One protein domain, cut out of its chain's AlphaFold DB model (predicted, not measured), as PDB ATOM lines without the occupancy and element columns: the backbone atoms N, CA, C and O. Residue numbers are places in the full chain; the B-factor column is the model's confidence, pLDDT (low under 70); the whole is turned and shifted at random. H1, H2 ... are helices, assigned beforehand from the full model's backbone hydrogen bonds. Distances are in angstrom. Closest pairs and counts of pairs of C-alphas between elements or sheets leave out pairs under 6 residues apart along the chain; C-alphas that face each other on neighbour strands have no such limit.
ATOM      1  N   GLN A   2      21.602  56.614  56.428       86.25
ATOM      2  CA  GLN A   2      21.208  56.088  55.095       86.25
ATOM      3  C   GLN A   2      21.573  54.609  54.874       86.25
ATOM      4  O   GLN A   2      20.750  53.836  54.391       86.25
ATOM      5  N   LEU A   3      22.778  54.197  55.285       89.44
ATOM      6  CA  LEU A   3      23.203  52.791  55.236       89.44
ATOM      7  C   LEU A   3      22.331  51.876  56.102       89.44
ATOM      8  O   LEU A   3      22.092  50.732  55.736       89.44
ATOM      9  N   TRP A   4      21.841  52.390  57.229       88.25
ATOM     10  CA  TRP A   4      20.997  51.646  58.158       88.25
ATOM     11  C   TRP A   4      19.583  51.459  57.595       88.25
ATOM     12  O   TRP A   4      19.084  50.343  57.578       88.25
ATOM     13  N   LEU A   5      18.990  52.508  57.011       88.12
ATOM     14  CA  LEU A   5      17.713  52.399  56.289       88.12
ATOM     15  C   LEU A   5      17.818  51.451  55.089       88.12
ATOM     16  O   LEU A   5      16.939  50.625  54.863       88.12
ATOM     17  N   HIS A   6      18.926  51.510  54.343       87.75
ATOM     18  CA  HIS A   6      19.184  50.545  53.275       87.75
ATOM     19  C   HIS A   6      19.257  49.117  53.815       87.75
ATOM     20  O   HIS A   6      18.673  48.211  53.226       87.75
ATOM     21  N   ALA A   7      19.926  48.920  54.951       87.62
ATOM     22  CA  ALA A   7      20.006  47.612  55.574       87.62
ATOM     23  C   ALA A   7      18.639  47.104  56.047       87.62
ATOM     24  O   ALA A   7      18.312  45.949  55.785       87.62
ATOM     25  N   LEU A   8      17.814  47.970  56.641       85.69
ATOM     26  CA  LEU A   8      16.463  47.601  57.052       85.69
ATOM     27  C   LEU A   8      15.592  47.131  55.885       85.69
ATOM     28  O   LEU A   8      14.821  46.189  56.039       85.69
ATOM     29  N   ARG A   9      15.713  47.759  54.714       85.88
ATOM     30  CA  ARG A   9      14.894  47.413  53.543       85.88
ATOM     31  C   ARG A   9      15.247  46.074  52.909       85.88
ATOM     32  O   ARG A   9      14.381  45.455  52.294       85.88
ATOM     33  N   HIS A  10      16.511  45.670  53.007       82.69
ATOM     34  CA  HIS A  10      17.058  44.595  52.177       82.69
ATOM     35  C   HIS A  10      17.677  43.431  52.956       82.69
ATOM     36  O   HIS A  10      17.902  42.371  52.376       82.69
ATOM     37  N   PHE A  11      17.976  43.603  54.245       82.56
ATOM     38  CA  PHE A  11      18.635  42.576  55.059       82.56
ATOM     39  C   PHE A  11      17.841  42.165  56.303       82.56
ATOM     40  O   PHE A  11      18.246  41.216  56.980       82.56
ATOM     41  N   THR A  12      16.713  42.818  56.591       79.94
ATOM     42  CA  THR A  12      15.818  42.409  57.680       79.94
ATOM     43  C   THR A  12      15.120  41.102  57.322       79.94
ATOM     44  O   THR A  12      14.661  40.905  56.198       79.94
ATOM     45  N   LYS A  13      15.054  40.184  58.289       78.88
ATOM     46  CA  LYS A  13      14.296  38.935  58.175       78.88
ATOM     47  C   LYS A  13      13.034  39.074  59.017       78.88
ATOM     48  O   LYS A  13      13.142  38.985  60.238       78.88
ATOM     49  N   PRO A  14      11.872  39.330  58.408       73.31
ATOM     50  CA  PRO A  14      10.643  39.469  59.168       73.31
ATOM     51  C   PRO A  14      10.149  38.078  59.597       73.31
ATOM     52  O   PRO A  14      10.537  37.052  59.029       73.31
ATOM     53  N   GLN A  15       9.299  38.030  60.618       66.88
ATOM     54  CA  GLN A  15       8.763  36.765  61.121       66.88
ATOM     55  C   GLN A  15       7.763  36.135  60.133       66.88
ATOM     56  O   GLN A  15       7.021  36.833  59.441       66.88
ATOM     57  N   GLY A  16       7.752  34.796  60.070       64.75
ATOM     58  CA  GLY A  16       6.808  34.007  59.259       64.75
ATOM     59  C   GLY A  16       7.358  33.416  57.950       64.75
ATOM     60  O   GLY A  16       6.643  32.695  57.257       64.75
ATOM     61  N   PHE A  24      15.489  35.092  48.031       50.47
ATOM     62  CA  PHE A  24      16.166  35.972  48.985       50.47
ATOM     63  C   PHE A  24      17.691  36.028  48.780       50.47
ATOM     64  O   PHE A  24      18.316  37.058  49.028       50.47
ATOM     65  N   GLU A  25      18.322  34.949  48.303       49.44
ATOM     66  CA  GLU A  25      19.783  34.910  48.127       49.44
ATOM     67  C   GLU A  25      20.275  35.741  46.933       49.44
ATOM     68  O   GLU A  25      21.286  36.445  47.033       49.44
ATOM     69  N   THR A  26      19.537  35.738  45.822       50.44
ATOM     70  CA  THR A  26      19.833  36.568  44.645       50.44
ATOM     71  C   THR A  26      19.570  38.051  44.911       50.44
ATOM     72  O   THR A  26      20.368  38.897  44.495       50.44
ATOM     73  N   GLU A  27      18.519  38.388  45.669       61.44
ATOM     74  CA  GLU A  27      18.237  39.762  46.110       61.44
ATOM     75  C   GLU A  27      19.302  40.271  47.101       61.44
ATOM     76  O   GLU A  27      19.728  41.427  47.014       61.44
ATOM     77  N   LYS A  28      19.834  39.397  47.969       67.19
ATOM     78  CA  LYS A  28      20.926  39.721  48.902       67.19
ATOM     79  C   LYS A  28      22.212  40.110  48.170       67.19
ATOM     80  O   LYS A  28      22.836  41.104  48.536       67.19
ATOM     81  N   GLY A  29      22.592  39.387  47.112       66.81
ATOM     82  CA  GLY A  29      23.778  39.709  46.305       66.81
ATOM     83  C   GLY A  29      23.702  41.098  45.655       66.81
ATOM     84  O   GLY A  29      24.641  41.890  45.762       66.81
ATOM     85  N   ARG A  30      22.552  41.436  45.053       70.38
ATOM     86  CA  ARG A  30      22.301  42.773  44.479       70.38
ATOM     87  C   ARG A  30      22.300  43.862  45.550       70.38
ATOM     88  O   ARG A  30      22.947  44.898  45.394       70.38
ATOM     89  N   SER A  31      21.634  43.595  46.670       78.75
ATOM     90  CA  SER A  31      21.526  44.526  47.797       78.75
ATOM     91  C   SER A  31      22.880  44.824  48.444       78.75
ATOM     92  O   SER A  31      23.115  45.955  48.874       78.75
ATOM     93  N   MET A  32      23.794  43.848  48.458       82.50
ATOM     94  CA  MET A  32      25.164  44.002  48.955       82.50
ATOM     95  C   MET A  32      26.035  44.896  48.056       82.50
ATOM     96  O   MET A  32      26.815  45.707  48.554       82.50
ATOM     97  N   ARG A  33      25.884  44.810  46.729       81.94
ATOM     98  CA  ARG A  33      26.543  45.753  45.808       81.94
ATOM     99  C   ARG A  33      25.973  47.163  45.976       81.94
ATOM    100  O   ARG A  33      26.729  48.132  46.021       81.94
ATOM    101  N   ALA A  34      24.652  47.274  46.116       82.62
ATOM    102  CA  ALA A  34      23.971  48.551  46.306       82.62
ATOM    103  C   ALA A  34      24.389  49.248  47.612       82.62
ATOM    104  O   ALA A  34      24.684  50.443  47.586       82.62
ATOM    105  N   ILE A  35      24.492  48.518  48.732       87.50
ATOM    106  CA  ILE A  35      24.957  49.105  49.999       87.50
ATOM    107  C   ILE A  35      26.438  49.496  49.935       87.50
ATOM    108  O   ILE A  35      26.801  50.534  50.478       87.50
ATOM    109  N   ALA A  36      27.283  48.736  49.228       88.12
ATOM    110  CA  ALA A  36      28.685  49.102  49.017       88.12
ATOM    111  C   ALA A  36      28.814  50.385  48.178       88.12
ATOM    112  O   ALA A  36      29.545  51.300  48.555       88.12
ATOM    113  N   ALA A  37      28.042  50.504  47.094       85.12
ATOM    114  CA  ALA A  37      27.992  51.720  46.284       85.12
ATOM    115  C   ALA A  37      27.461  52.926  47.081       85.12
ATOM    116  O   ALA A  37      27.984  54.033  46.951       85.12
ATOM    117  N   LEU A  38      26.451  52.719  47.934       86.62
ATOM    118  CA  LEU A  38      25.939  53.750  48.837       86.62
ATOM    119  C   LEU A  38      26.993  54.168  49.870       86.62
ATOM    120  O   LEU A  38      27.191  55.360  50.083       86.62
ATOM    121  N   ALA A  39      27.705  53.213  50.471       88.75
ATOM    122  CA  ALA A  39      28.773  53.484  51.432       88.75
ATOM    123  C   ALA A  39      29.894  54.307  50.789       88.75
ATOM    124  O   ALA A  39      30.300  55.329  51.339       88.75
ATOM    125  N   HIS A  40      30.306  53.932  49.579       87.69
ATOM    126  CA  HIS A  40      31.304  54.676  48.822       87.69
ATOM    127  C   HIS A  40      30.850  56.107  48.487       87.69
ATOM    128  O   HIS A  40      31.605  57.059  48.681       87.69
ATOM    129  N   ARG A  41      29.590  56.296  48.061       86.38
ATOM    130  CA  ARG A  41      29.001  57.633  47.835       86.38
ATOM    131  C   ARG A  41      28.995  58.497  49.096       86.38
ATOM    132  O   ARG A  41      29.189  59.704  49.006       86.38
ATOM    133  N   LEU A  42      28.797  57.875  50.254       87.50
ATOM    134  CA  LEU A  42      28.856  58.510  51.571       87.50
ATOM    135  C   LEU A  42      30.290  58.665  52.104       87.50
ATOM    136  O   LEU A  42      30.466  58.991  53.271       87.50
ATOM    137  N   ARG A  43      31.304  58.461  51.250       90.50
ATOM    138  CA  ARG A  43      32.737  58.608  51.548       90.50
ATOM    139  C   ARG A  43      33.313  57.574  52.521       90.50
ATOM    140  O   ARG A  43      34.445  57.734  52.965       90.50
ATOM    141  N   PHE A  44      32.605  56.475  52.788       88.38
ATOM    142  CA  PHE A  44      33.218  55.316  53.437       88.38
ATOM    143  C   PHE A  44      34.134  54.594  52.444       88.38
ATOM    144  O   PHE A  44      33.753  54.349  51.297       88.38
ATOM    145  N   SER A  45      35.335  54.223  52.888       86.06
ATOM    146  CA  SER A  45      36.320  53.524  52.062       86.06
ATOM    147  C   SER A  45      36.871  52.305  52.791       86.06
ATOM    148  O   SER A  45      37.230  52.383  53.963       86.06
ATOM    149  N   SER A  46      36.910  51.172  52.097       89.25
ATOM    150  CA  SER A  46      37.626  49.967  52.511       89.25
ATOM    151  C   SER A  46      37.846  49.061  51.303       89.25
ATOM    152  O   SER A  46      37.048  49.073  50.359       89.25
ATOM    153  N   ASP A  47      38.875  48.215  51.358       86.25
ATOM    154  CA  ASP A  47      39.142  47.215  50.314       86.25
ATOM    155  C   ASP A  47      37.938  46.296  50.094       86.25
ATOM    156  O   ASP A  47      37.636  45.882  48.975       86.25
ATOM    157  N   HIS A  48      37.185  46.033  51.163       84.00
ATOM    158  CA  HIS A  48      35.956  45.262  51.096       84.00
ATOM    159  C   HIS A  48      34.854  45.995  50.314       84.00
ATOM    160  O   HIS A  48      34.179  45.371  49.500       84.00
ATOM    161  N   ILE A  49      34.671  47.307  50.504       83.69
ATOM    162  CA  ILE A  49      33.701  48.104  49.729       83.69
ATOM    163  C   ILE A  49      34.074  48.088  48.242       83.69
ATOM    164  O   ILE A  49      33.215  47.818  47.403       83.69
ATOM    165  N   LEU A  50      35.354  48.289  47.917       81.81
ATOM    166  CA  LEU A  50      35.846  48.270  46.536       81.81
ATOM    167  C   LEU A  50      35.669  46.890  45.887       81.81
ATOM    168  O   LEU A  50      35.123  46.782  44.785       81.81
ATOM    169  N   LYS A  51      36.033  45.819  46.601       85.06
ATOM    170  CA  LYS A  51      35.824  44.435  46.158       85.06
ATOM    171  C   LYS A  51      34.345  44.150  45.905       85.06
ATOM    172  O   LYS A  51      33.996  43.621  44.853       85.06
ATOM    173  N   MET A  52      33.462  44.555  46.813       81.44
ATOM    174  CA  MET A  52      32.016  44.347  46.678       81.44
ATOM    175  C   MET A  52      31.397  45.151  45.529       81.44
ATOM    176  O   MET A  52      30.494  44.658  44.857       81.44
ATOM    177  N   MET A  53      31.897  46.357  45.248       75.44
ATOM    178  CA  MET A  53      31.486  47.136  44.074       75.44
ATOM    179  C   MET A  53      31.933  46.488  42.756       75.44
ATOM    180  O   MET A  53      31.231  46.606  41.747       75.44
ATOM    181  N   SER A  54      33.077  45.795  42.778       73.50
ATOM    182  CA  SER A  54      33.655  45.103  41.621       73.50
ATOM    183  C   SER A  54      32.989  43.759  41.285       73.50
ATOM    184  O   SER A  54      33.177  43.255  40.176       73.50
ATOM    185  N   LEU A  55      32.174  43.189  42.186       69.81
ATOM    186  CA  LEU A  55      31.428  41.957  41.913       69.81
ATOM    187  C   LEU A  55      30.366  42.195  40.819       69.81
ATOM    188  O   LEU A  55      29.291  42.745  41.060       69.81
ATOM    189  N   GLN A  56      30.658  41.744  39.598       64.44
ATOM    190  CA  GLN A  56      29.764  41.814  38.434       64.44
ATOM    191  C   GLN A  56      28.847  40.583  38.330       64.44
ATOM    192  O   GLN A  56      28.750  39.943  37.282       64.44
ATOM    193  N   THR A  57      28.160  40.235  39.419       66.44
ATOM    194  CA  THR A  57      27.309  39.034  39.484       66.44
ATOM    195  C   THR A  57      26.152  39.087  38.481       66.44
ATOM    196  O   THR A  57      25.827  38.080  37.864       66.44
ATOM    197  N   GLU A  58      25.565  40.268  38.255       66.50
ATOM    198  CA  GLU A  58      24.473  40.453  37.285       66.50
ATOM    199  C   GLU A  58      24.944  40.316  35.835       66.50
ATOM    200  O   GLU A  58      24.255  39.696  35.029       66.50
ATOM    201  N   ARG A  59      26.137  40.833  35.511       71.38
ATOM    202  CA  ARG A  59      26.725  40.697  34.173       71.38
ATOM    203  C   ARG A  59      27.039  39.239  33.862       71.38
ATOM    204  O   ARG A  59      26.746  38.782  32.766       71.38
ATOM    205  N   LEU A  60      27.612  38.518  34.828       70.69
ATOM    206  CA  LEU A  60      27.918  37.092  34.700       70.69
ATOM    207  C   LEU A  60      26.644  36.245  34.597       70.69
ATOM    208  O   LEU A  60      26.592  35.323  33.792       70.69
ATOM    209  N   ALA A  61      25.598  36.577  35.359       72.44
ATOM    210  CA  ALA A  61      24.301  35.912  35.252       72.44
ATOM    211  C   ALA A  61      23.642  36.154  33.883       72.44
ATOM    212  O   ALA A  61      23.166  35.203  33.265       72.44
ATOM    213  N   ALA A  62      23.662  37.395  33.383       74.94
ATOM    214  CA  ALA A  62      23.171  37.731  32.048       74.94
ATOM    215  C   ALA A  62      23.989  37.027  30.955       74.94
ATOM    216  O   ALA A  62      23.421  36.432  30.046       74.94
ATOM    217  N   GLU A  63      25.317  37.008  31.078       77.88
ATOM    218  CA  GLU A  63      26.207  36.308  30.150       77.88
ATOM    219  C   GLU A  63      25.927  34.800  30.127       77.88
ATOM    220  O   GLU A  63      25.816  34.210  29.051       77.88
ATOM    221  N   ASN A  64      25.736  34.178  31.293       77.25
ATOM    222  CA  ASN A  64      25.355  32.770  31.399       77.25
ATOM    223  C   ASN A  64      23.968  32.504  30.801       77.25
ATOM    224  O   ASN A  64      23.791  31.503  30.110       77.25
ATOM    225  N   MET A  65      23.002  33.402  31.015       80.00
ATOM    226  CA  MET A  65      21.668  33.315  30.419       80.00
ATOM    227  C   MET A  65      21.738  33.392  28.892       80.00
ATOM    228  O   MET A  65      21.205  32.517  28.214       80.00
ATOM    229  N   PHE A  66      22.442  34.380  28.336       80.44
ATOM    230  CA  PHE A  66      22.614  34.510  26.889       80.44
ATOM    231  C   PHE A  66      23.349  33.301  26.296       80.44
ATOM    232  O   PHE A  66      22.928  32.779  25.270       80.44
ATOM    233  N   ARG A  67      24.377  32.772  26.973       79.12
ATOM    234  CA  ARG A  67      25.051  31.525  26.562       79.12
ATOM    235  C   ARG A  67      24.128  30.306  26.611       79.12
ATOM    236  O   ARG A  67      24.219  29.449  25.737       79.12
ATOM    237  N   ALA A  68      23.250  30.218  27.609       76.56
ATOM    238  CA  ALA A  68      22.289  29.127  27.743       76.56
ATOM    239  C   ALA A  68      21.189  29.182  26.670       76.56
ATOM    240  O   ALA A  68      20.782  28.137  26.164       76.56
ATOM    241  N   ILE A  69      20.738  30.385  26.298       74.88
ATOM    242  CA  ILE A  69      19.774  30.601  25.210       74.88
ATOM    243  C   ILE A  69      20.416  30.266  23.859       74.88
ATOM    244  O   ILE A  69      19.804  29.606  23.025       74.88
ATOM    245  N   CYS A  70      21.678  30.645  23.658       70.69
ATOM    246  CA  CYS A  70      22.420  30.401  22.424       70.69
ATOM    247  C   CYS A  70      23.055  28.994  22.342       70.69
ATOM    248  O   CYS A  70      24.110  28.846  21.732       70.69
ATOM    249  N   ARG A  71      22.473  27.954  22.963       62.00
ATOM    250  CA  ARG A  71      23.067  26.599  23.031       62.00
ATOM    251  C   ARG A  71      23.634  26.119  21.680       62.00
ATOM    252  O   ARG A  71      22.972  26.175  20.647       62.00
ATOM    253  N   GLN A  72      24.861  25.594  21.753       53.50
ATOM    254  CA  GLN A  72      25.850  25.316  20.692       53.50
ATOM    255  C   GLN A  72      25.420  24.445  19.494       53.50
ATOM    256  O   GLN A  72      26.248  24.180  18.630       53.50
ATOM    257  N   GLN A  73      24.176  23.979  19.415       54.06
ATOM    258  CA  GLN A  73      23.769  23.033  18.369       54.06
ATOM    259  C   GLN A  73      23.214  23.699  17.103       54.06
ATOM    260  O   GLN A  73      23.071  23.017  16.095       54.06
ATOM    261  N   PHE A  74      22.950  25.013  17.118       49.91
ATOM    262  CA  PHE A  74      22.325  25.693  15.973       49.91
ATOM    263  C   PHE A  74      23.065  26.938  15.455       49.91
ATOM    264  O   PHE A  74      22.835  27.318  14.312       49.91
ATOM    265  N   TYR A  75      23.969  27.556  16.230       57.06
ATOM    266  CA  TYR A  75      24.688  28.771  15.809       57.06
ATOM    267  C   TYR A  75      26.098  28.856  16.412       57.06
ATOM    268  O   TYR A  75      26.297  28.557  17.590       57.06
ATOM    269  N   ALA A  76      27.071  29.325  15.622       60.44
ATOM    270  CA  ALA A  76      28.370  29.755  16.135       60.44
ATOM    271  C   ALA A  76      28.169  31.034  16.957       60.44
ATOM    272  O   ALA A  76      27.874  32.101  16.418       60.44
ATOM    273  N   VAL A  77      28.263  30.919  18.280       65.62
ATOM    274  CA  VAL A  77      27.964  32.041  19.170       65.62
ATOM    275  C   VAL A  77      29.189  32.933  19.317       65.62
ATOM    276  O   VAL A  77      30.180  32.543  19.937       65.62
ATOM    277  N   ASP A  78      29.109  34.152  18.791       77.81
ATOM    278  CA  ASP A  78      30.136  35.165  19.021       77.81
ATOM    279  C   ASP A  78      30.144  35.609  20.496       77.81
ATOM    280  O   ASP A  78      29.215  36.241  21.013       77.81
ATOM    281  N   THR A  79      31.239  35.290  21.186       80.50
ATOM    282  CA  THR A  79      31.454  35.672  22.589       80.50
ATOM    283  C   THR A  79      31.607  37.183  22.790       80.50
ATOM    284  O   THR A  79      31.419  37.663  23.912       80.50
ATOM    285  N   GLY A  80      31.961  37.936  21.742       81.06
ATOM    286  CA  GLY A  80      31.984  39.398  21.742       81.06
ATOM    287  C   GLY A  80      30.570  39.964  21.855       81.06
ATOM    288  O   GLY A  80      30.272  40.691  22.807       81.06
ATOM    289  N   ARG A  81      29.674  39.520  20.965       81.38
ATOM    290  CA  ARG A  81      28.243  39.866  20.960       81.38
ATOM    291  C   ARG A  81      27.542  39.563  22.287       81.38
ATOM    292  O   ARG A  81      26.800  40.404  22.790       81.38
ATOM    293  N   ILE A  82      27.796  38.398  22.899       82.25
ATOM    294  CA  ILE A  82      27.208  38.058  24.211       82.25
ATOM    295  C   ILE A  82      27.643  39.060  25.287       82.25
ATOM    296  O   ILE A  82      26.823  39.513  26.090       82.25
ATOM    297  N   ARG A  83      28.933  39.408  25.327       82.56
ATOM    298  CA  ARG A  83      29.461  40.356  26.317       82.56
ATOM    299  C   ARG A  83      28.868  41.746  26.130       82.56
ATOM    300  O   ARG A  83      28.558  42.406  27.121       82.56
ATOM    301  N   GLU A  84      28.682  42.180  24.889       84.56
ATOM    302  CA  GLU A  84      28.021  43.444  24.569       84.56
ATOM    303  C   GLU A  84      26.551  43.447  25.015       84.56
ATOM    304  O   GLU A  84      26.149  44.329  25.774       84.56
ATOM    305  N   LEU A  85      25.780  42.415  24.657       81.31
ATOM    306  CA  LEU A  85      24.382  42.263  25.078       81.31
ATOM    307  C   LEU A  85      24.235  42.220  26.602       81.31
ATOM    308  O   LEU A  85      23.345  42.863  27.154       81.31
ATOM    309  N   SER A  86      25.147  41.536  27.293       83.12
ATOM    310  CA  SER A  86      25.174  41.477  28.760       83.12
ATOM    311  C   SER A  86      25.408  42.853  29.388       83.12
ATOM    312  O   SER A  86      24.759  43.194  30.376       83.12
ATOM    313  N   ARG A  87      26.293  43.676  28.804       81.12
ATOM    314  CA  ARG A  87      26.518  45.060  29.257       81.12
ATOM    315  C   ARG A  87      25.304  45.946  28.999       81.12
ATOM    316  O   ARG A  87      24.950  46.747  29.860       81.12
ATOM    317  N   THR A  88      24.678  45.823  27.831       83.19
ATOM    318  CA  THR A  88      23.472  46.590  27.491       83.19
ATOM    319  C   THR A  88      22.316  46.214  28.411       83.19
ATOM    320  O   THR A  88      21.655  47.097  28.945       83.19
ATOM    321  N   TYR A  89      22.134  44.923  28.686       80.75
ATOM    322  CA  TYR A  89      21.156  44.428  29.651       80.75
ATOM    323  C   TYR A  89      21.398  44.990  31.060       80.75
ATOM    324  O   TYR A  89      20.473  45.528  31.665       80.75
ATOM    325  N   GLU A  90      22.639  44.942  31.562       76.69
ATOM    326  CA  GLU A  90      22.997  45.512  32.871       76.69
ATOM    327  C   GLU A  90      22.654  47.011  32.939       76.69
ATOM    328  O   GLU A  90      22.015  47.456  33.894       76.69
ATOM    329  N   LYS A  91      23.003  47.788  31.904       77.12
ATOM    330  CA  LYS A  91      22.666  49.219  31.826       77.12
ATOM    331  C   LYS A  91      21.155  49.456  31.820       77.12
ATOM    332  O   LYS A  91      20.673  50.298  32.574       77.12
ATOM    333  N   SER A  92      20.400  48.713  31.012       72.12
ATOM    334  CA  SER A  92      18.943  48.861  30.922       72.12
ATOM    335  C   SER A  92      18.249  48.528  32.242       72.12
ATOM    336  O   SER A  92      17.388  49.283  32.686       72.12
ATOM    337  N   VAL A  93      18.661  47.457  32.927       70.06
ATOM    338  CA  VAL A  93      18.126  47.096  34.252       70.06
ATOM    339  C   VAL A  93      18.445  48.173  35.292       70.06
ATOM    340  O   VAL A  93      17.575  48.540  36.082       70.06
ATOM    341  N   GLN A  94      19.656  48.734  35.272       67.69
ATOM    342  CA  GLN A  94      20.024  49.844  36.156       67.69
ATOM    343  C   GLN A  94      19.203  51.111  35.880       67.69
ATOM    344  O   GLN A  94      18.823  51.804  36.823       67.69
ATOM    345  N   HIS A  95      18.902  51.410  34.615       62.94
ATOM    346  CA  HIS A  95      18.025  52.525  34.254       62.94
ATOM    347  C   HIS A  95      16.584  52.291  34.716       62.94
ATOM    348  O   HIS A  95      16.005  53.180  35.335       62.94
ATOM    349  N   LEU A  96      16.033  51.090  34.521       59.09
ATOM    350  CA  LEU A  96      14.689  50.731  34.992       59.09
ATOM    351  C   LEU A  96      14.557  50.823  36.520       59.09
ATOM    352  O   LEU A  96      13.525  51.257  37.025       59.09
ATOM    353  N   ALA A  97      15.609  50.471  37.265       57.41
ATOM    354  CA  ALA A  97      15.626  50.592  38.721       57.41
ATOM    355  C   ALA A  97      15.597  52.054  39.211       57.41
ATOM    356  O   ALA A  97      15.086  52.316  40.296       57.41
ATOM    357  N   ARG A  98      16.118  53.005  38.422       54.22
ATOM    358  CA  ARG A  98      16.131  54.443  38.761       54.22
ATOM    359  C   ARG A  98      14.806  55.147  38.474       54.22
ATOM    360  O   ARG A  98      14.514  56.145  39.113       54.22
ATOM    361  N   VAL A  99      14.000  54.626  37.551       45.41
ATOM    362  CA  VAL A  99      12.705  55.221  37.160       45.41
ATOM    363  C   VAL A  99      11.620  55.023  38.239       45.41
ATOM    364  O   VAL A  99      10.547  55.601  38.152       45.41
ATOM    365  N   LYS A 100      11.901  54.264  39.308       49.25
ATOM    366  CA  LYS A 100      10.971  54.006  40.421       49.25
ATOM    367  C   LYS A 100      11.012  55.024  41.572       49.25
ATOM    368  O   LYS A 100      10.434  54.740  42.616       49.25
TER     369      LYS A 100
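AT A GLANCE: This is residues 2 to 16 and 24 to 100 of the 409 residues of an uncharacterized protein of Aspergillus calidoustus (UniProt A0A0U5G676). What shape do these atoms make? They make two loosely joined helical lobes: in one, H5, the longest helix, crosses H4; in the other, H1 and H2 lie side by side, running opposite ways, and H3 packs steeply on residues 32 to 40 of H2. Residues 71 to 76, in the loop between H4 and H5, stick out at one place, and residues 94 to 100, of which 94 to 98 belong to H5, at another. What is it built of? The printed part has 92 residues, with five named helices in the order H1, H2, H3, H4, H5 and no named strand, and its class is all helix. It is loose, with a radius of gyration of the C-alphas of 16.4 A and spans of 49 by 36 by 27 A.

HOW THE PARTS SIT: What does the longest helix touch? H5, residues 79 to 98, touches H4, residues 57 to 69, with its residues 82 to 90 alone; the closest C-alphas are those of Ser 86 and Ala 62, 5.4 A apart. They run opposite ways at a steep tilt of 53 degrees. What comes near the other side of this pair? H2, residues 24 to 41, is close to H4 but not clearly touching, with the C-alphas of Gly 29 and Thr 57 closest at 7.7 A; H2 and H5 are apart. What touches H2? H1, residues 2 to 11, touches it at a shallow tilt of 7 degrees, opposite ways, closest at the C-alphas of His 10 and Ser 31, 6.3 A. H3, residues 47 to 54, touches residues 32 to 40 of H2 alone, at a steep tilt of 64 degrees, opposite ways, with the C-alphas of Ile 49 and Ala 36 closest at 5.2 A. How do the backbones run? In H1, H2, H3, H4 and H5 every O i to N i+4 pair is within hydrogen-bond range.

IN THESE COORDINATES: Where is H5? It runs 29.1 A, from C-alpha 79 at (31.454, 35.672, 22.589) to C-alpha 98 at (16.131, 54.443, 38.761). How long are the others? H2 measures 25.2 A from first to last C-alpha, H4 18.2 A, H1 13.8 A and H3 10.5 A. Where does the first begin? C-alpha 2 of H1 is at (21.208, 56.088, 55.095).

THE WHOLE: How far does it reach? The two C-alphas farthest apart are those of Arg 43 and Phe 74, at 49.6 A. Is the printed part whole? Residues 17 to 23 are not printed, and C-alphas 16 and 24 across the cut are 14.0 A apart. How are the other helices linked? The links H2 to H3 and H3 to H4 are tight, and H4 to H5 is short. Where is confidence low? The mean pLDDT of the printed part is 75.2, and residues 15 to 16, 24 to 29, 55 to 58, 71 to 77 and 94 to 100 are under 70.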